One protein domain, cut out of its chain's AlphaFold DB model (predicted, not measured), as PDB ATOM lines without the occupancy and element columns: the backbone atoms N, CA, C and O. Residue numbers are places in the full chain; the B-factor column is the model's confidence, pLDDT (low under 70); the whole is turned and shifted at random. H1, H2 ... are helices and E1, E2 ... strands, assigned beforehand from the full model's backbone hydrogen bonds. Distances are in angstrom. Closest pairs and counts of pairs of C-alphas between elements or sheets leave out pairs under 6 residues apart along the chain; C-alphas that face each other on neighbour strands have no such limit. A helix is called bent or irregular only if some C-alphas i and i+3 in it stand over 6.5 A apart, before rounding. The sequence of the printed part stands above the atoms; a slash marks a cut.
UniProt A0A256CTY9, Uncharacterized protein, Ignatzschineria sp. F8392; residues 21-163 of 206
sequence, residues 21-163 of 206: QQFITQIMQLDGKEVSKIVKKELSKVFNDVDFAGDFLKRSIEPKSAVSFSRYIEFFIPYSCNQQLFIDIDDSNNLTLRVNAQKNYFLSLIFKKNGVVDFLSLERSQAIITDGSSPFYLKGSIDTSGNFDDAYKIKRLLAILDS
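Overview. This is residues 21 to 163 of the 206 residues of an uncharacterized protein of Ignatzschineria sp. F8392 (UniProt A0A256CTY9). The model is a twisted sheet of six strands with three helices over one face, H2 near the E1 edge, H3 over its middle and H5 toward E6, and the other face bare. H1 packs on H2 and H3 at one end of the long axis, and at the other end the small helix H4 sticks out between E5 and E6. The printed part has 143 residues, running H1 H2 E1 H3 E2 E3 E4 E5 H4 E6 H5; the sheet is mixed, in the order E1 E2 E3 E4 E5 E6, and the class is mixed, helices and strands. It is compact, with a radius of gyration of the C-alphas of 15.5 A, yet elongated, spanning 53 by 33 by 27 A.

Along the chain. Find C-alpha 21 at (23.293, -20.361, 22.128), where H1, residues 21 to 27, begins. Next come H2, residues 32 to 46, 21.1 A long, and E1, residues 50 to 52. H3, residues 63 to 80, measures 23.6 A; it is irregular, C-alphas 71 and 74 being 7.1 A apart, with a kink of 59 degrees near residue 74. Then read E2, residues 84 to 89, E3, residues 95 to 100, E4, residues 105 to 111, 19.7 A, and E5, residues 116 to 123, 23.4 A. H4, residues 128 to 131, precedes E6, residues 137 to 143, 20.1 A. H5, residues 152 to 161, 14.6 A, ends at C-alpha 161, (12.495, -36.748, 41.661).

Arrangement. Start at the sheet, where E2 to E5 form a meander, each strand the antiparallel neighbour of the one before; look for N 88 and O 96 at 3.0 A, N 109 and O 97 at 2.8 A, and N 120 and O 108 at 2.9 A. E6 is antiparallel to E5, with N 119 and O 140 at 2.8 A. E1 is parallel to E2, with N 51 and O 85 at 2.9 A, and E1, H3, E2 make a strand-helix-strand unit, two parallel strands joined through a helix, its crossover left-handed. H2, H3 and H5 on one face give two layers, sheet and helices. H3 is over E3 and E4 at a height over the sheet of 7.9 A; its closest C-alphas to E4 are those of Ser 65 and Phe 111, 5.0 A. H5, on the same face as H3, has a height over the sheet of 9.1 A. H2 touches H3 at a shallow tilt of 17 degrees, the same way, closest at the C-alphas of Gly 32 and Pro 63, 6.6 A. H1 and H2, a helical hairpin, only just touch, with 3 pairs of C-alphas within 8 A, closest at Ile 27 and Val 35, 5.6 A. In H1 and H5 every O i to N i+4 pair is within hydrogen-bond range, against 10 of 11 in H2 and 8 of 14 in H3; H4 is too short for such a pair.

Size, cuts and confidence. The C-alphas of Gln 29 and Asp 131 are the two farthest apart, 53.6 A. The printed part has no cut and no long link. Mean pLDDT of the printed part is 79.8; look for values under 70 at residues 124 to 135 and 144 to 152, among others.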
ATOM      1  N   GLN A  21      22.788 -21.628  22.664       75.25
ATOM      2  CA  GLN A  21      23.293 -20.361  22.128       75.25
ATOM      3  C   GLN A  21      22.366 -19.775  21.060       75.25
ATOM      4  O   GLN A  21      22.029 -18.590  21.127       75.25
ATOM      5  N   GLN A  22      21.919 -20.590  20.099       79.00
ATOM      6  CA  GLN A  22      20.960 -20.141  19.085       79.00
ATOM      7  C   GLN A  22      19.626 -19.748  19.718       79.00
ATOM      8  O   GLN A  22      19.084 -18.699  19.381       79.00
ATOM      9  N   PHE A  23      19.134 -20.547  20.667       80.69
ATOM     10  CA  PHE A  23      17.899 -20.265  21.388       80.69
ATOM     11  C   PHE A  23      17.968 -18.924  22.123       80.69
ATOM     12  O   PHE A  23      17.116 -18.067  21.907       80.69
ATOM     13  N   ILE A  24      19.014 -18.710  22.934       81.12
ATOM     14  CA  ILE A  24      19.222 -17.469  23.695       81.12
ATOM     15  C   ILE A  24      19.321 -16.264  22.754       81.12
ATOM     16  O   ILE A  24      18.691 -15.239  23.003       81.12
ATOM     17  N   THR A  25      20.072 -16.388  21.658       83.19
ATOM     18  CA  THR A  25      20.237 -15.293  20.688       83.19
ATOM     19  C   THR A  25      18.903 -14.894  20.063       83.19
ATOM     20  O   THR A  25      18.617 -13.706  19.951       83.19
ATOM     21  N   GLN A  26      18.068 -15.876  19.708       82.62
ATOM     22  CA  GLN A  26      16.745 -15.628  19.136       82.62
ATOM     23  C   GLN A  26      15.822 -14.934  20.143       82.62
ATOM     24  O   GLN A  26      15.267 -13.889  19.828       82.62
ATOM     25  N   ILE A  27      15.683 -15.451  21.369       86.62
ATOM     26  CA  ILE A  27      14.721 -14.896  22.342       86.62
ATOM     27  C   ILE A  27      15.093 -13.500  22.854       86.62
ATOM     28  O   ILE A  27      14.211 -12.747  23.250       86.62
ATOM     29  N   MET A  28      16.379 -13.136  22.846       83.69
ATOM     30  CA  MET A  28      16.836 -11.822  23.317       83.69
ATOM     31  C   MET A  28      16.494 -10.674  22.355       83.69
ATOM     32  O   MET A  28      16.626  -9.515  22.739       83.69
ATOM     33  N   GLN A  29      16.072 -10.978  21.125       84.62
ATOM     34  CA  GLN A  29      15.753  -9.991  20.084       84.62
ATOM     35  C   GLN A  29      14.246  -9.816  19.848       84.62
ATOM     36  O   GLN A  29      13.856  -9.022  18.996       84.62
ATOM     37  N   LEU A  30      13.410 -10.562  20.568       86.06
ATOM     38  CA  LEU A  30      11.987 -10.699  20.272       86.06
ATOM     39  C   LEU A  30      11.114 -10.067  21.345       86.06
ATOM     40  O   LEU A  30      11.520  -9.911  22.500       86.06
ATOM     41  N   ASP A  31       9.878  -9.757  20.962       84.25
ATOM     42  CA  ASP A  31       8.852  -9.419  21.937       84.25
ATOM     43  C   ASP A  31       8.427 -10.659  22.744       84.25
ATOM     44  O   ASP A  31       8.599 -11.810  22.329       84.25
ATOM     45  N   GLY A  32       7.846 -10.446  23.925       80.00
ATOM     46  CA  GLY A  32       7.554 -11.562  24.820       80.00
ATOM     47  C   GLY A  32       6.471 -12.533  24.318       80.00
ATOM     48  O   GLY A  32       6.456 -13.682  24.759       80.00
ATOM     49  N   LYS A  33       5.596 -12.152  23.372       86.12
ATOM     50  CA  LYS A  33       4.633 -13.091  22.756       86.12
ATOM     51  C   LYS A  33       5.311 -13.970  21.710       86.12
ATOM     52  O   LYS A  33       4.974 -15.149  21.571       86.12
ATOM     53  N   GLU A  34       6.264 -13.418  20.972       88.56
ATOM     54  CA  GLU A  34       7.123 -14.172  20.065       88.56
ATOM     55  C   GLU A  34       8.017 -15.153  20.831       88.56
ATOM     56  O   GLU A  34       8.142 -16.308  20.411       88.56
ATOM     57  N   VAL A  35       8.517 -14.765  22.011       88.12
ATOM     58  CA  VAL A  35       9.230 -15.681  22.920       88.12
ATOM     59  C   VAL A  35       8.354 -16.886  23.286       88.12
ATOM     60  O   VAL A  35       8.820 -18.017  23.159       88.12
ATOM     61  N   SER A  36       7.076 -16.699  23.644       88.69
ATOM     62  CA  SER A  36       6.148 -17.810  23.941       88.69
ATOM     63  C   SER A  36       6.006 -18.799  22.783       88.69
ATOM     64  O   SER A  36       5.991 -20.015  22.994       88.69
ATOM     65  N   LYS A  37       5.947 -18.305  21.539       90.62
ATOM     66  CA  LYS A  37       5.876 -19.165  20.346       90.62
ATOM     67  C   LYS A  37       7.144 -19.997  20.173       90.62
ATOM     68  O   LYS A  37       7.044 -21.195  19.907       90.62
ATOM     69  N   ILE A  38       8.318 -19.381  20.332       88.81
ATOM     70  CA  ILE A  38       9.606 -20.076  20.207       88.81
ATOM     71  C   ILE A  38       9.780 -21.097  21.327       88.81
ATOM     72  O   ILE A  38      10.098 -22.247  21.044       88.81
ATOM     73  N   VAL A  39       9.504 -20.714  22.574       87.88
ATOM     74  CA  VAL A  39       9.567 -21.611  23.735       87.88
ATOM     75  C   VAL A  39       8.699 -22.845  23.497       87.88
ATOM     76  O   VAL A  39       9.209 -23.960  23.569       87.88
ATOM     77  N   LYS A  40       7.420 -22.673  23.130       89.75
ATOM     78  CA  LYS A  40       6.531 -23.809  22.844       89.75
ATOM     79  C   LYS A  40       7.084 -24.688  21.722       89.75
ATOM     80  O   LYS A  40       7.151 -25.903  21.876       89.75
ATOM     81  N   LYS A  41       7.511 -24.076  20.613       88.62
ATOM     82  CA  LYS A  41       8.053 -24.788  19.449       88.62
ATOM     83  C   LYS A  41       9.277 -25.626  19.804       88.62
ATOM     84  O   LYS A  41       9.346 -26.775  19.387       88.62
ATOM     85  N   GLU A  42      10.247 -25.063  20.517       85.19
ATOM     86  CA  GLU A  42      11.483 -25.777  20.853       85.19
ATOM     87  C   GLU A  42      11.233 -26.878  21.882       85.19
ATOM     88  O   GLU A  42      11.747 -27.981  21.734       85.19
ATOM     89  N   LEU A  43      10.371 -26.638  22.868       82.31
ATOM     90  CA  LEU A  43      10.053 -27.644  23.877       82.31
ATOM     91  C   LEU A  43       9.263 -28.821  23.316       82.31
ATOM     92  O   LEU A  43       9.551 -29.955  23.677       82.31
ATOM     93  N   SER A  44       8.340 -28.585  22.383       83.56
ATOM     94  CA  SER A  44       7.639 -29.666  21.681       83.56
ATOM     95  C   SER A  44       8.554 -30.522  20.797       83.56
ATOM     96  O   SER A  44       8.140 -31.595  20.374       83.56
ATOM     97  N   LYS A  45       9.785 -30.081  20.493       79.38
ATOM     98  CA  LYS A  45      10.790 -30.942  19.842       79.38
ATOM     99  C   LYS A  45      11.530 -31.827  20.837       79.38
ATOM    100  O   LYS A  45      12.080 -32.846  20.438       79.38
ATOM    101  N   VAL A  46      11.624 -31.386  22.088       72.62
ATOM    102  CA  VAL A  46      12.427 -32.021  23.139       72.62
ATOM    103  C   VAL A  46      11.592 -33.010  23.940       72.62
ATOM    104  O   VAL A  46      12.075 -34.078  24.306       72.62
ATOM    105  N   PHE A  47      10.338 -32.653  24.194       72.94
ATOM    106  CA  PHE A  47       9.420 -33.400  25.029       72.94
ATOM    107  C   PHE A  47       8.308 -34.006  24.187       72.94
ATOM    108  O   PHE A  47       7.599 -33.288  23.483       72.94
ATOM    109  N   ASN A  48       8.144 -35.325  24.300       67.12
ATOM    110  CA  ASN A  48       7.044 -36.038  23.653       67.12
ATOM    111  C   ASN A  48       5.702 -35.717  24.330       67.12
ATOM    112  O   ASN A  48       4.727 -35.462  23.632       67.12
ATOM    113  N   ASP A  49       5.689 -35.641  25.667       72.25
ATOM    114  CA  ASP A  49       4.495 -35.413  26.489       72.25
ATOM    115  C   ASP A  49       4.696 -34.197  27.410       72.25
ATOM    116  O   ASP A  49       5.037 -34.315  28.589       72.25
ATOM    117  N   VAL A  50       4.531 -32.998  26.846       81.31
ATOM    118  CA  VAL A  50       4.533 -31.737  27.601       81.31
ATOM    119  C   VAL A  50       3.191 -31.030  27.463       81.31
ATOM    120  O   VAL A  50       2.749 -30.694  26.362       81.31
ATOM    121  N   ASP A  51       2.563 -30.756  28.601       87.88
ATOM    122  CA  ASP A  51       1.305 -30.026  28.651       87.88
ATOM    123  C   ASP A  51       1.577 -28.530  28.795       87.88
ATOM    124  O   ASP A  51       2.268 -28.087  29.711       87.88
ATOM    125  N   PHE A  52       0.998 -27.732  27.904       89.38
ATOM    126  CA  PHE A  52       1.003 -26.276  28.020       89.38
ATOM    127  C   PHE A  52      -0.353 -25.789  28.518       89.38
ATOM    128  O   PHE A  52      -1.390 -26.299  28.086       89.38
ATOM    129  N   ALA A  53      -0.363 -24.743  29.345       90.25
ATOM    130  CA  ALA A  53      -1.597 -24.032  29.670       90.25
ATOM    131  C   ALA A  53      -2.348 -23.582  28.396       90.25
ATOM    132  O   ALA A  53      -1.745 -23.204  27.385       90.25
ATOM    133  N   GLY A  54      -3.685 -23.615  28.423       88.62
ATOM    134  CA  GLY A  54      -4.509 -23.351  27.234       88.62
ATOM    135  C   GLY A  54      -4.345 -21.938  26.656       88.62
ATOM    136  O   GLY A  54      -4.499 -21.724  25.453       88.62
ATOM    137  N   ASP A  55      -3.987 -20.967  27.492       90.31
ATOM    138  CA  ASP A  55      -3.722 -19.575  27.130       90.31
ATOM    139  C   ASP A  55      -2.224 -19.257  26.969       90.31
ATOM    140  O   ASP A  55      -1.883 -18.104  26.707       90.31
ATOM    141  N   PHE A  56      -1.335 -20.256  27.023       90.69
ATOM    142  CA  PHE A  56       0.123 -20.079  26.973       90.69
ATOM    143  C   PHE A  56       0.586 -19.184  25.809       90.69
ATOM    144  O   PHE A  56       1.362 -18.253  25.991       90.69
ATOM    145  N   LEU A  57       0.057 -19.400  24.598       91.00
ATOM    146  CA  LEU A  57       0.428 -18.611  23.411       91.00
ATOM    147  C   LEU A  57      -0.137 -17.181  23.397       91.00
ATOM    148  O   LEU A  57       0.254 -16.376  22.552       91.00
ATOM    149  N   LYS A  58      -1.080 -16.867  24.289       90.44
ATOM    150  CA  LYS A  58      -1.655 -15.523  24.439       90.44
ATOM    151  C   LYS A  58      -0.847 -14.673  25.420       90.44
ATOM    152  O   LYS A  58      -0.927 -13.445  25.352       90.44
ATOM    153  N   ARG A  59      -0.086 -15.320  26.307       90.88
ATOM    154  CA  ARG A  59       0.732 -14.680  27.337       90.88
ATOM    155  C   ARG A  59       2.118 -14.315  26.811       90.88
ATOM    156  O   ARG A  59       2.615 -14.884  25.838       90.88
ATOM    157  N   SER A  60       2.711 -13.321  27.459       90.69
ATOM    158  CA  SER A  60       4.045 -12.811  27.156       90.69
ATOM    159  C   SER A  60       5.045 -13.424  28.126       90.69
ATOM    160  O   SER A  60       4.780 -13.454  29.323       90.69
ATOM    161  N   ILE A  61       6.193 -13.875  27.633       88.88
ATOM    162  CA  ILE A  61       7.303 -14.331  28.473       88.88
ATOM    163  C   ILE A  61       8.382 -13.261  28.485       88.88
ATOM    164  O   ILE A  61       8.814 -12.781  27.440       88.88
ATOM    165  N   GLU A  62       8.870 -12.929  29.672       88.81
ATOM    166  CA  GLU A  62      10.062 -12.097  29.809       88.81
ATOM    167  C   GLU A  62      11.305 -12.828  29.260       88.81
ATOM    168  O   GLU A  62      11.597 -13.941  29.711       88.81
ATOM    169  N   PRO A  63      12.110 -12.236  28.354       86.31
ATOM    170  CA  PRO A  63      13.262 -12.920  27.755       86.31
ATOM    171  C   PRO A  63      14.234 -13.516  28.782       86.31
ATOM    172  O   PRO A  63      14.686 -14.648  28.633       86.31
ATOM    173  N   LYS A  64      14.500 -12.810  29.890       86.06
ATOM    174  CA  LYS A  64      15.365 -13.303  30.981       86.06
ATOM    175  C   LYS A  64      14.803 -14.538  31.695       86.06
ATOM    176  O   LYS A  64      15.579 -15.395  32.123       86.06
ATOM    177  N   SER A  65      13.479 -14.637  31.802       89.25
ATOM    178  CA  SER A  65      12.792 -15.828  32.309       89.25
ATOM    179  C   SER A  65      13.020 -17.009  31.358       89.25
ATOM    180  O   SER A  65      13.479 -18.063  31.796       89.25
ATOM    181  N   ALA A  66      12.852 -16.806  30.046       88.31
ATOM    182  CA  ALA A  66      13.113 -17.836  29.036       88.31
ATOM    183  C   ALA A  66      14.592 -18.274  28.972       88.31
ATOM    184  O   ALA A  66      14.871 -19.467  28.850       88.31
ATOM    185  N   VAL A  67      15.546 -17.342  29.110       85.88
ATOM    186  CA  VAL A  67      16.987 -17.657  29.211       85.88
ATOM    187  C   VAL A  67      17.278 -18.497  30.454       85.88
ATOM    188  O   VAL A  67      18.033 -19.464  30.397       85.88
ATOM    189  N   SER A  68      16.692 -18.130  31.592       86.81
ATOM    190  CA  SER A  68      16.874 -18.881  32.836       86.81
ATOM    191  C   SER A  68      16.278 -20.274  32.716       86.81
ATOM    192  O   SER A  68      16.900 -21.244  33.115       86.81
ATOM    193  N   PHE A  69      15.107 -20.394  32.102       87.94
ATOM    194  CA  PHE A  69      14.472 -21.676  31.850       87.94
ATOM    195  C   PHE A  69      15.324 -22.593  30.963       87.94
ATOM    196  O   PHE A  69      15.543 -23.752  31.322       87.94
ATOM    197  N   SER A  70      15.874 -22.087  29.853       83.38
ATOM    198  CA  SER A  70      16.667 -22.915  28.933       83.38
ATOM    199  C   SER A  70      17.936 -23.477  29.565       83.38
ATOM    200  O   SER A  70      18.317 -24.603  29.268       83.38
ATOM    201  N   ARG A  71      18.556 -22.749  30.501       80.94
ATOM    202  CA  ARG A  71      19.722 -23.238  31.253       80.94
ATOM    203  C   ARG A  71      19.413 -24.447  32.142       80.94
ATOM    204  O   ARG A  71      20.335 -25.158  32.518       80.94
ATOM    205  N   TYR A  72      18.152 -24.645  32.525       80.56
ATOM    206  CA  TYR A  72      17.757 -25.633  33.533       80.56
ATOM    207  C   TYR A  72      16.969 -26.786  32.921       80.56
ATOM    208  O   TYR A  72      16.977 -27.882  33.471       80.56
ATOM    209  N   ILE A  73      16.293 -26.560  31.792       80.56
ATOM    210  CA  ILE A  73      15.362 -27.529  31.214       80.56
ATOM    211  C   ILE A  73      16.031 -28.845  30.809       80.56
ATOM    212  O   ILE A  73      15.417 -29.900  30.946       80.56
ATOM    213  N   GLU A  74      17.303 -28.809  30.401       78.75
ATOM    214  CA  GLU A  74      18.054 -30.008  30.009       78.75
ATOM    215  C   GLU A  74      18.168 -31.032  31.145       78.75
ATOM    216  O   GLU A  74      18.105 -32.236  30.913       78.75
ATOM    217  N   PHE A  75      18.230 -30.564  32.390       79.31
ATOM    218  CA  PHE A  75      18.300 -31.426  33.569       79.31
ATOM    219  C   PHE A  75      16.975 -32.119  33.886       79.31
ATOM    220  O   PHE A  75      16.962 -33.109  34.611       79.31
ATOM    221  N   PHE A  76      15.867 -31.624  33.327       79.38
ATOM    222  CA  PHE A  76      14.544 -32.225  33.469       79.38
ATOM    223  C   PHE A  76      14.195 -33.173  32.310       79.38
ATOM    224  O   PHE A  76      13.235 -33.932  32.426       79.38
ATOM    225  N   ILE A  77      14.999 -33.210  31.233       76.94
ATOM    226  CA  ILE A  77      14.823 -34.140  30.100       76.94
ATOM    227  C   ILE A  77      14.798 -35.614  30.526       76.94
ATOM    228  O   ILE A  77      13.908 -36.332  30.077       76.94
ATOM    229  N   PRO A  78      15.680 -36.108  31.417       76.88
ATOM    230  CA  PRO A  78      15.613 -37.506  31.850       76.88
ATOM    231  C   PRO A  78      14.276 -37.881  32.509       76.88
ATOM    232  O   PRO A  78      13.865 -39.038  32.475       76.88
ATOM    233  N   TYR A  79      13.588 -36.898  33.089       75.56
ATOM    234  CA  TYR A  79      12.339 -37.092  33.814       75.56
ATOM    235  C   TYR A  79      11.110 -36.990  32.912       75.56
ATOM    236  O   TYR A  79      10.076 -37.566  33.234       75.56
ATOM    237  N   SER A  80      11.210 -36.327  31.758       68.81
ATOM    238  CA  SER A  80      10.067 -36.099  30.869       68.81
ATOM    239  C   SER A  80       9.509 -37.350  30.209       68.81
ATOM    240  O   SER A  80       8.376 -37.341  29.754       68.81
ATOM    241  N   CYS A  81      10.310 -38.412  30.096       66.50
ATOM    242  CA  CYS A  81       9.856 -39.648  29.464       66.50
ATOM    243  C   CYS A  81       8.962 -40.471  30.422       66.50
ATOM    244  O   CYS A  81       8.194 -41.313  29.971       66.50
ATOM    245  N   ASN A  82       9.050 -40.223  31.738       68.06
ATOM    246  CA  ASN A  82       8.334 -40.980  32.771       68.06
ATOM    247  C   ASN A  82       7.409 -40.105  33.635       68.06
ATOM    248  O   ASN A  82       6.582 -40.633  34.372       68.06
ATOM    249  N   GLN A  83       7.543 -38.781  33.602       74.69
ATOM    250  CA  GLN A  83       6.798 -37.855  34.456       74.69
ATOM    251  C   GLN A  83       6.023 -36.859  33.600       74.69
ATOM    252  O   GLN A  83       6.498 -36.424  32.555       74.69
ATOM    253  N   GLN A  84       4.841 -36.459  34.074       79.12
ATOM    254  CA  GLN A  84       4.053 -35.439  33.391       79.12
ATOM    255  C   GLN A  84       4.660 -34.063  33.680       79.12
ATOM    256  O   GLN A  84       4.707 -33.614  34.835       79.12
ATOM    257  N   LEU A  85       5.120 -33.402  32.619       85.69
ATOM    258  CA  LEU A  85       5.606 -32.031  32.659       85.69
ATOM    259  C   LEU A  85       4.492 -31.078  32.243       85.69
ATOM    260  O   LEU A  85       3.880 -31.242  31.192       85.69
ATOM    261  N   PHE A  86       4.271 -30.051  33.056       89.00
ATOM    262  CA  PHE A  86       3.338 -28.976  32.754       89.00
ATOM    263  C   PHE A  86       4.068 -27.638  32.732       89.00
ATOM    264  O   PHE A  86       4.822 -27.312  33.652       89.00
ATOM    265  N   ILE A  87       3.832 -26.859  31.683       91.00
ATOM    266  CA  ILE A  87       4.482 -25.577  31.439       91.00
ATOM    267  C   ILE A  87       3.430 -24.482  31.313       91.00
ATOM    268  O   ILE A  87       2.440 -24.600  30.588       91.00
ATOM    269  N   ASP A  88       3.671 -23.392  32.028       93.56
ATOM    270  CA  ASP A  88       2.728 -22.291  32.187       93.56
ATOM    271  C   ASP A  88       3.451 -20.944  32.212       93.56
ATOM    272  O   ASP A  88       4.672 -20.880  32.384       93.56
ATOM    273  N   ILE A  89       2.687 -19.870  32.056       92.69
ATOM    274  CA  ILE A  89       3.133 -18.497  32.259       92.69
ATOM    275  C   ILE A  89       2.221 -17.891  33.320       92.69
ATOM    276  O   ILE A  89       1.028 -17.709  33.083       92.69
ATOM    277  N   ASP A  90       2.778 -17.573  34.486       90.00
ATOM    278  CA  ASP A  90       1.990 -17.009  35.582       90.00
ATOM    279  C   ASP A  90       1.486 -15.589  35.258       90.00
ATOM    280  O   ASP A  90       1.827 -14.987  34.236       90.00
ATOM    281  N   ASP A  91       0.648 -15.026  36.127       89.12
ATOM    282  CA  ASP A  91       0.081 -13.682  35.929       89.12
ATOM    283  C   ASP A  91       1.133 -12.562  36.010       89.12
ATOM    284  O   ASP A  91       0.868 -11.416  35.653       89.12
ATOM    285  N   SER A  92       2.344 -12.890  36.463       89.44
ATOM    286  CA  SER A  92       3.505 -12.002  36.491       89.44
ATOM    287  C   SER A  92       4.437 -12.203  35.287       89.44
ATOM    288  O   SER A  92       5.552 -11.676  35.301       89.44
ATOM    289  N   ASN A  93       3.995 -12.923  34.247       89.56
ATOM    290  CA  ASN A  93       4.759 -13.252  33.038       89.56
ATOM    291  C   ASN A  93       6.029 -14.092  33.294       89.56
ATOM    292  O   ASN A  93       6.963 -14.101  32.482       89.56
ATOM    293  N   ASN A  94       6.086 -14.809  34.420       92.00
ATOM    294  CA  ASN A  94       7.164 -15.746  34.712       92.00
ATOM    295  C   ASN A  94       6.842 -17.112  34.110       92.00
ATOM    296  O   ASN A  94       5.711 -17.596  34.186       92.00
ATOM    297  N   LEU A  95       7.862 -17.771  33.565       93.19
ATOM    298  CA  LEU A  95       7.712 -19.126  33.053       93.19
ATOM    299  C   LEU A  95       7.705 -20.078  34.248       93.19
ATOM    300  O   LEU A  95       8.535 -19.958  35.148       93.19
ATOM    301  N   THR A  96       6.758 -21.005  34.273       92.75
ATOM    302  CA  THR A  96       6.640 -22.007  35.330       92.75
ATOM    303  C   THR A  96       6.796 -23.404  34.745       92.75
ATOM    304  O   THR A  96       6.123 -23.745  33.776       92.75
ATOM    305  N   LEU A  97       7.657 -24.220  35.358       91.56
ATOM    306  CA  LEU A  97       7.751 -25.656  35.103       91.56
ATOM    307  C   LEU A  97       7.187 -26.404  36.304       91.56
ATOM    308  O   LEU A  97       7.666 -26.229  37.424       91.56
ATOM    309  N   ARG A  98       6.204 -27.266  36.070       90.00
ATOM    310  CA  ARG A  98       5.683 -28.198  37.064       90.00
ATOM    311  C   ARG A  98       6.008 -29.616  36.635       90.00
ATOM    312  O   ARG A  98       5.771 -29.998  35.494       90.00
ATOM    313  N   VAL A  99       6.531 -30.385  37.575       87.00
ATOM    314  CA  VAL A  99       6.877 -31.789  37.400       87.00
ATOM    315  C   VAL A  99       6.013 -32.598  38.353       87.00
ATOM    316  O   VAL A  99       6.122 -32.476  39.579       87.00
ATOM    317  N   ASN A 100       5.126 -33.405  37.781       79.94
ATOM    318  CA  ASN A 100       4.339 -34.380  38.517       79.94
ATOM    319  C   ASN A 100       5.116 -35.699  38.544       79.94
ATOM    320  O   ASN A 100       5.008 -36.502  37.616       79.94
ATOM    321  N   ALA A 101       5.892 -35.924  39.605       70.25
ATOM    322  CA  ALA A 101       6.553 -37.208  39.801       70.25
ATOM    323  C   ALA A 101       5.503 -38.297  40.075       70.25
ATOM    324  O   ALA A 101       4.498 -38.044  40.750       70.25
ATOM    325  N   GLN A 102       5.731 -39.500  39.539       60.97
ATOM    326  CA  GLN A 102       4.715 -40.552  39.449       60.97
ATOM    327  C   GLN A 102       4.155 -41.009  40.797       60.97
ATOM    328  O   GLN A 102       3.037 -41.520  40.811       60.97
ATOM    329  N   LYS A 103       4.885 -40.874  41.916       60.75
ATOM    330  CA  LYS A 103       4.438 -41.536  43.148       60.75
ATOM    331  C   LYS A 103       4.140 -40.636  44.326       60.75
ATOM    332  O   LYS A 103       3.172 -40.954  44.997       60.75
ATOM    333  N   ASN A 104       4.867 -39.554  44.618       70.12
ATOM    334  CA  ASN A 104       4.570 -38.783  45.844       70.12
ATOM    335  C   ASN A 104       4.976 -37.313  45.836       70.12
ATOM    336  O   ASN A 104       4.769 -36.660  46.849       70.12
ATOM    337  N   TYR A 105       5.529 -36.761  44.758       74.81
ATOM    338  CA  TYR A 105       6.062 -35.401  44.809       74.81
ATOM    339  C   TYR A 105       5.560 -34.530  43.669       74.81
ATOM    340  O   TYR A 105       5.418 -34.951  42.521       74.81
ATOM    341  N   PHE A 106       5.293 -33.284  44.023       82.94
ATOM    342  CA  PHE A 106       5.085 -32.188  43.103       82.94
ATOM    343  C   PHE A 106       6.293 -31.266  43.199       82.94
ATOM    344  O   PHE A 106       6.661 -30.861  44.300       82.94
ATOM    345  N   LEU A 107       6.902 -30.932  42.065       88.56
ATOM    346  CA  LEU A 107       7.937 -29.909  41.980       88.56
ATOM    347  C   LEU A 107       7.445 -28.779  41.081       88.56
ATOM    348  O   LEU A 107       6.989 -29.026  39.973       88.56
ATOM    349  N   SER A 108       7.571 -27.542  41.543       91.00
ATOM    350  CA  SER A 108       7.307 -26.333  40.769       91.00
ATOM    351  C   SER A 108       8.545 -25.458  40.764       91.00
ATOM    352  O   SER A 108       9.113 -25.197  41.823       91.00
ATOM    353  N   LEU A 109       8.927 -24.974  39.590       92.62
ATOM    354  CA  LEU A 109       9.984 -23.992  39.377       92.62
ATOM    355  C   LEU A 109       9.385 -22.764  38.705       92.62
ATOM    356  O   LEU A 109       8.684 -22.906  37.708       92.62
ATOM    357  N   ILE A 110       9.668 -21.579  39.236       94.06
ATOM    358  CA  ILE A 110       9.199 -20.298  38.701       94.06
ATOM    359  C   ILE A 110      10.424 -19.487  38.291       94.06
ATOM    360  O   ILE A 110      11.212 -19.061  39.136       94.06
ATOM    361  N   PHE A 111      10.577 -19.276  36.988       93.12
ATOM    362  CA  PHE A 111      11.691 -18.564  36.377       93.12
ATOM    363  C   PHE A 111      11.344 -17.081  36.290       93.12
ATOM    364  O   PHE A 111      10.568 -16.651  35.437       93.12
ATOM    365  N   LYS A 112      11.887 -16.285  37.210       92.25
ATOM    366  CA  LYS A 112      11.533 -14.872  37.336       92.25
ATOM    367  C   LYS A 112      12.219 -14.008  36.286       92.25
ATOM    368  O   LYS A 112      13.321 -14.294  35.820       92.25
ATOM    369  N   LYS A 113      11.622 -12.848  36.013       89.69
ATOM    370  CA  LYS A 113      12.187 -11.803  35.135       89.69
ATOM    371  C   LYS A 113      13.586 -11.300  35.520       89.69
ATOM    372  O   LYS A 113      14.308 -10.777  34.677       89.69
ATOM    373  N   ASN A 114      13.981 -11.430  36.788       86.50
ATOM    374  CA  ASN A 114      15.316 -11.052  37.262       86.50
ATOM    375  C   ASN A 114      16.349 -12.184  37.121       86.50
ATOM    376  O   ASN A 114      17.496 -11.996  37.506       86.50
ATOM    377  N   GLY A 115      15.948 -13.337  36.585       82.25
ATOM    378  CA  GLY A 115      16.788 -14.518  36.474       82.25
ATOM    379  C   GLY A 115      16.882 -15.336  37.758       82.25
ATOM    380  O   GLY A 115      17.672 -16.260  37.811       82.25
ATOM    381  N   VAL A 116      16.111 -15.052  38.805       88.31
ATOM    382  CA  VAL A 116      16.029 -15.947  39.969       88.31
ATOM    383  C   VAL A 116      15.029 -17.066  39.680       88.31
ATOM    384  O   VAL A 116      13.972 -16.820  39.100       88.31
ATOM    385  N   VAL A 117      15.336 -18.289  40.109       90.19
ATOM    386  CA  VAL A 117      14.414 -19.428  40.033       90.19
ATOM    387  C   VAL A 117      13.914 -19.754  41.426       90.19
ATOM    388  O   VAL A 117      14.668 -20.257  42.258       90.19
ATOM    389  N   ASP A 118      12.643 -19.478  41.691       92.06
ATOM    390  CA  ASP A 118      11.995 -19.988  42.895       92.06
ATOM    391  C   ASP A 118      11.600 -21.443  42.680       92.06
ATOM    392  O   ASP A 118      11.230 -21.840  41.575       92.06
ATOM    393  N   PHE A 119      11.645 -22.235  43.743       90.75
ATOM    394  CA  PHE A 119      11.201 -23.614  43.706       90.75
ATOM    395  C   PHE A 119      10.326 -23.967  44.902       90.75
ATOM    396  O   PHE A 119      10.504 -23.458  46.013       90.75
ATOM    397  N   LEU A 120       9.412 -24.899  44.661       88.75
ATOM    398  CA  LEU A 120       8.555 -25.515  45.657       88.75
ATOM    399  C   LEU A 120       8.462 -27.012  45.370       88.75
ATOM    400  O   LEU A 120       8.045 -27.407  44.287       88.75
ATOM    401  N   SER A 121       8.820 -27.834  46.347       86.25
ATOM    402  CA  SER A 121       8.589 -29.272  46.347       86.25
ATOM    403  C   SER A 121       7.596 -29.618  47.450       86.25
ATOM    404  O   SER A 121       7.770 -29.171  48.585       86.25
ATOM    405  N   LEU A 122       6.557 -30.378  47.113       83.44
ATOM    406  CA  LEU A 122       5.502 -30.818  48.024       83.44
ATOM    407  C   LEU A 122       5.349 -32.331  47.945       83.44
ATOM    408  O   LEU A 122       5.242 -32.879  46.847       83.44
ATOM    409  N   GLU A 123       5.279 -32.989  49.096       78.12
ATOM    410  CA  GLU A 123       4.826 -34.372  49.181       78.12
ATOM    411  C   GLU A 123       3.293 -34.442  49.047       78.12
ATOM    412  O   GLU A 123       2.557 -33.707  49.703       78.12
ATOM    413  N   ARG A 124       2.805 -35.320  48.169       66.06
ATOM    414  CA  ARG A 124       1.388 -35.524  47.825       66.06
ATOM    415  C   ARG A 124       0.670 -36.534  48.719       66.06
ATOM    416  O   ARG A 124      -0.528 -36.726  48.553       66.06
ATOM    417  N   SER A 125       1.397 -37.212  49.604       63.66
ATOM    418  CA  SER A 125       0.945 -38.418  50.294       63.66
ATOM    419  C   SER A 125      -0.425 -38.260  50.972       63.66
ATOM    420  O   SER A 125      -0.594 -37.496  51.918       63.66
ATOM    421  N   GLN A 126      -1.394 -39.075  50.541       50.72
ATOM    422  CA  GLN A 126      -2.641 -39.320  51.273       50.72
ATOM    423  C   GLN A 126      -2.383 -39.931  52.665       50.72
ATOM    424  O   GLN A 126      -3.248 -39.841  53.532       50.72
ATOM    425  N   ALA A 127      -1.208 -40.537  52.895       49.66
ATOM    426  CA  ALA A 127      -0.869 -41.194  54.157       49.66
ATOM    427  C   ALA A 127      -0.691 -40.204  55.321       49.66
ATOM    428  O   ALA A 127      -0.971 -40.577  56.456       49.66
ATOM    429  N   ILE A 128      -0.366 -38.937  55.017       52.38
ATOM    430  CA  ILE A 128      -0.348 -37.795  55.956       52.38
ATOM    431  C   ILE A 128      -1.682 -37.693  56.716       52.38
ATOM    432  O   ILE A 128      -1.727 -37.332  57.890       52.38
ATOM    433  N   ILE A 129      -2.785 -38.052  56.051       50.75
ATOM    434  CA  ILE A 129      -4.136 -38.013  56.624       50.75
ATOM    435  C   ILE A 129      -4.352 -39.170  57.616       50.75
ATOM    436  O   ILE A 129      -5.152 -39.046  58.540       50.75
ATOM    437  N   THR A 130      -3.644 -40.291  57.453       53.75
ATOM    438  CA  THR A 130      -3.851 -41.520  58.239       53.75
ATOM    439  C   THR A 130      -2.870 -41.719  59.393       53.75
ATOM    440  O   THR A 130      -3.231 -42.387  60.357       53.75
ATOM    441  N   ASP A 131      -1.655 -41.168  59.327       61.09
ATOM    442  CA  ASP A 131      -0.600 -41.401  60.328       61.09
ATOM    443  C   ASP A 131      -0.262 -40.173  61.195       61.09
ATOM    444  O   ASP A 131       0.530 -40.279  62.133       61.09
ATOM    445  N   GLY A 132      -0.866 -39.013  60.913       56.56
ATOM    446  CA  GLY A 132      -0.592 -37.764  61.628       56.56
ATOM    447  C   GLY A 132       0.810 -37.198  61.371       56.56
ATOM    448  O   GLY A 132       1.251 -36.302  62.097       56.56
ATOM    449  N   SER A 133       1.528 -37.705  60.364       63.16
ATOM    450  CA  SER A 133       2.805 -37.139  59.936       63.16
ATOM    451  C   SER A 133       2.592 -35.763  59.296       63.16
ATOM    452  O   SER A 133       1.560 -35.482  58.695       63.16
ATOM    453  N   SER A 134       3.548 -34.846  59.466       60.91
ATOM    454  CA  SER A 134       3.469 -33.523  58.834       60.91
ATOM    455  C   SER A 134       3.892 -33.601  57.363       60.91
ATOM    456  O   SER A 134       4.902 -34.251  57.081       60.91
ATOM    457  N   PRO A 135       3.202 -32.905  56.437       67.81
ATOM    458  CA  PRO A 135       3.586 -32.878  55.031       67.81
ATOM    459  C   PRO A 135       5.017 -32.371  54.868       67.81
ATOM    460  O   PRO A 135       5.361 -31.290  55.359       67.81
ATOM    461  N   PHE A 136       5.843 -33.113  54.130       73.81
ATOM    462  CA  PHE A 136       7.129 -32.589  53.705       73.81
ATOM    463  C   PHE A 136       6.920 -31.532  52.617       73.81
ATOM    464  O   PHE A 136       6.332 -31.790  51.563       73.81
ATOM    465  N   TYR A 137       7.448 -30.334  52.860       82.44
ATOM    466  CA  TYR A 137       7.590 -29.315  51.834       82.44
ATOM    467  C   TYR A 137       8.976 -28.683  51.889       82.44
ATOM    468  O   TYR A 137       9.550 -28.454  52.954       82.44
ATOM    469  N   LEU A 138       9.509 -28.366  50.715       82.06
ATOM    470  CA  LEU A 138      10.771 -27.665  50.560       82.06
ATOM    471  C   LEU A 138      10.557 -26.485  49.619       82.06
ATOM    472  O   LEU A 138      10.132 -26.666  48.483       82.06
ATOM    473  N   LYS A 139      10.889 -25.279  50.075       88.75
ATOM    474  CA  LYS A 139      10.842 -24.067  49.253       88.75
ATOM    475  C   LYS A 139      12.167 -23.325  49.296       88.75
ATOM    476  O   LYS A 139      12.888 -23.393  50.292       88.75
ATOM    477  N   GLY A 140      12.460 -22.578  48.245       87.94
ATOM    478  CA  GLY A 140      13.619 -21.699  48.215       87.94
ATOM    479  C   GLY A 140      13.811 -21.049  46.858       87.94
ATOM    480  O   GLY A 140      12.944 -21.125  45.994       87.94
ATOM    481  N   SER A 141      14.979 -20.439  46.682       88.50
ATOM    482  CA  SER A 141      15.367 -19.791  45.432       88.50
ATOM    483  C   SER A 141      16.782 -20.191  45.025       88.50
ATOM    484  O   SER A 141      17.640 -20.472  45.877       88.50
ATOM    485  N   ILE A 142      17.018 -20.214  43.721       84.00
ATOM    486  CA  ILE A 142      18.295 -20.474  43.066       84.00
ATOM    487  C   ILE A 142      18.635 -19.238  42.239       84.00
ATOM    488  O   ILE A 142      17.815 -18.762  41.455       84.00
ATOM    489  N   ASP A 143      19.839 -18.716  42.429       74.19
ATOM    490  CA  ASP A 143      20.378 -17.674  41.564       74.19
ATOM    491  C   ASP A 143      20.964 -18.331  40.304       74.19
ATOM    492  O   ASP A 143      21.694 -19.319  40.405       74.19
ATOM    493  N   THR A 144      20.614 -17.818  39.125       63.75
ATOM    494  CA  THR A 144      21.053 -18.365  37.826       63.75
ATOM    495  C   THR A 144      22.366 -17.769  37.331       63.75
ATOM    496  O   THR A 144      22.821 -18.115  36.237       63.75
ATOM    497  N   SER A 145      22.980 -16.869  38.106       60.88
ATOM    498  CA  SER A 145      24.312 -16.319  37.828       60.88
ATOM    499  C   SER A 145      25.454 -17.307  38.111       60.88
ATOM    500  O   SER A 145      26.560 -17.105  37.612       60.88
ATOM    501  N   GLY A 146      25.195 -18.380  38.872       55.25
ATOM    502  CA  GLY A 146      26.170 -19.417  39.222       55.25
ATOM    503  C   GLY A 146      26.118 -20.664  38.332       55.25
ATOM    504  O   GLY A 146      25.123 -20.940  37.663       55.25
ATOM    505  N   ASN A 147      27.206 -21.438  38.343       55.91
ATOM    506  CA  ASN A 147      27.333 -22.686  37.590       55.91
ATOM    507  C   ASN A 147      26.343 -23.743  38.117       55.91
ATOM    508  O   ASN A 147      26.271 -23.990  39.323       55.91
ATOM    509  N   PHE A 148      25.583 -24.383  37.225       59.38
ATOM    510  CA  PHE A 148      24.540 -25.351  37.599       59.38
ATOM    511  C   PHE A 148      25.115 -26.555  38.366       59.38
ATOM    512  O   PHE A 148      24.514 -27.025  39.335       59.38
ATOM    513  N   ASP A 149      26.314 -27.007  37.990       53.31
ATOM    514  CA  ASP A 149      27.014 -28.113  38.653       53.31
ATOM    515  C   ASP A 149      27.364 -27.817  40.121       53.31
ATOM    516  O   ASP A 149      27.475 -28.745  40.927       53.31
ATOM    517  N   ASP A 150      27.437 -26.545  40.508       55.94
ATOM    518  CA  ASP A 150      27.722 -26.119  41.881       55.94
ATOM    519  C   ASP A 150      26.444 -25.791  42.671       55.94
ATOM    520  O   ASP A 150      26.460 -25.664  43.900       55.94
ATOM    521  N   ALA A 151      25.292 -25.716  41.996       64.19
ATOM    522  CA  ALA A 151      24.010 -25.403  42.610       64.19
ATOM    523  C   ALA A 151      23.434 -26.627  43.345       64.19
ATOM    524  O   ALA A 151      22.510 -27.300  42.882       64.19
ATOM    525  N   TYR A 152      23.943 -26.891  44.553       69.06
ATOM    526  CA  TYR A 152      23.513 -27.996  45.427       69.06
ATOM    527  C   TYR A 152      21.984 -28.097  45.593       69.06
ATOM    528  O   TYR A 152      21.443 -29.191  45.763       69.06
ATOM    529  N   LYS A 153      21.276 -26.959  45.531       75.38
ATOM    530  CA  LYS A 153      19.813 -26.889  45.618       75.38
ATOM    531  C   LYS A 153      19.153 -27.663  44.483       75.38
ATOM    532  O   LYS A 153      18.218 -28.401  44.749       75.38
ATOM    533  N   ILE A 154      19.665 -27.567  43.258       75.06
ATOM    534  CA  ILE A 154      19.081 -28.268  42.113       75.06
ATOM    535  C   ILE A 154      19.358 -29.760  42.197       75.06
ATOM    536  O   ILE A 154      18.429 -30.548  42.071       75.06
ATOM    537  N   LYS A 155      20.595 -30.157  42.527       76.44
ATOM    538  CA  LYS A 155      20.938 -31.569  42.779       76.44
ATOM    539  C   LYS A 155      20.019 -32.195  43.830       76.44
ATOM    540  O   LYS A 155      19.590 -33.332  43.678       76.44
ATOM    541  N   ARG A 156      19.666 -31.434  44.871       76.75
ATOM    542  CA  ARG A 156      18.698 -31.865  45.885       76.75
ATOM    543  C   ARG A 156      17.280 -32.017  45.324       76.75
ATOM    544  O   ARG A 156      16.598 -32.949  45.725       76.75
ATOM    545  N   LEU A 157      16.838 -31.135  44.426       80.50
ATOM    546  CA  LEU A 157      15.528 -31.250  43.772       80.50
ATOM    547  C   LEU A 157      15.468 -32.451  42.824       80.50
ATOM    548  O   LEU A 157      14.497 -33.196  42.874       80.50
ATOM    549  N   LEU A 158      16.517 -32.683  42.031       79.88
ATOM    550  CA  LEU A 158      16.622 -33.859  41.161       79.88
ATOM    551  C   LEU A 158      16.611 -35.157  41.983       79.88
ATOM    552  O   LEU A 158      15.850 -36.066  41.684       79.88
ATOM    553  N   ALA A 159      17.327 -35.194  43.112       78.25
ATOM    554  CA  ALA A 159      17.303 -36.343  44.018       78.25
ATOM    555  C   ALA A 159      15.912 -36.629  44.626       78.25
ATOM    556  O   ALA A 159      15.614 -37.777  44.951       78.25
ATOM    557  N   ILE A 160      15.054 -35.612  44.795       77.31
ATOM    558  CA  ILE A 160      13.654 -35.820  45.211       77.31
ATOM    559  C   ILE A 160      12.873 -36.502  44.082       77.31
ATOM    560  O   ILE A 160      12.102 -37.420  44.354       77.31
ATOM    561  N   LEU A 161      13.104 -36.105  42.828       76.69
ATOM    562  CA  LEU A 161      12.495 -36.748  41.661       76.69
ATOM    563  C   LEU A 161      12.987 -38.193  41.459       76.69
ATOM    564  O   LEU A 161      12.204 -39.025  41.013       76.69
ATOM    565  N   ASP A 162      14.232 -38.498  41.838       74.88
ATOM    566  CA  ASP A 162      14.821 -39.850  41.793       74.88
ATOM    567  C   ASP A 162      14.398 -40.750  42.971       74.88
ATOM    568  O   ASP A 162      14.644 -41.957  42.962       74.88
ATOM    569  N   SER A 163      13.788 -40.190  44.022       65.50
ATOM    570  CA  SER A 163      13.553 -40.912  45.286       65.50
ATOM    571  C   SER A 163      12.583 -42.103  45.182       65.50
ATOM    572  O   SER A 163      12.492 -42.908  46.115       65.50
TER     573      SER A 163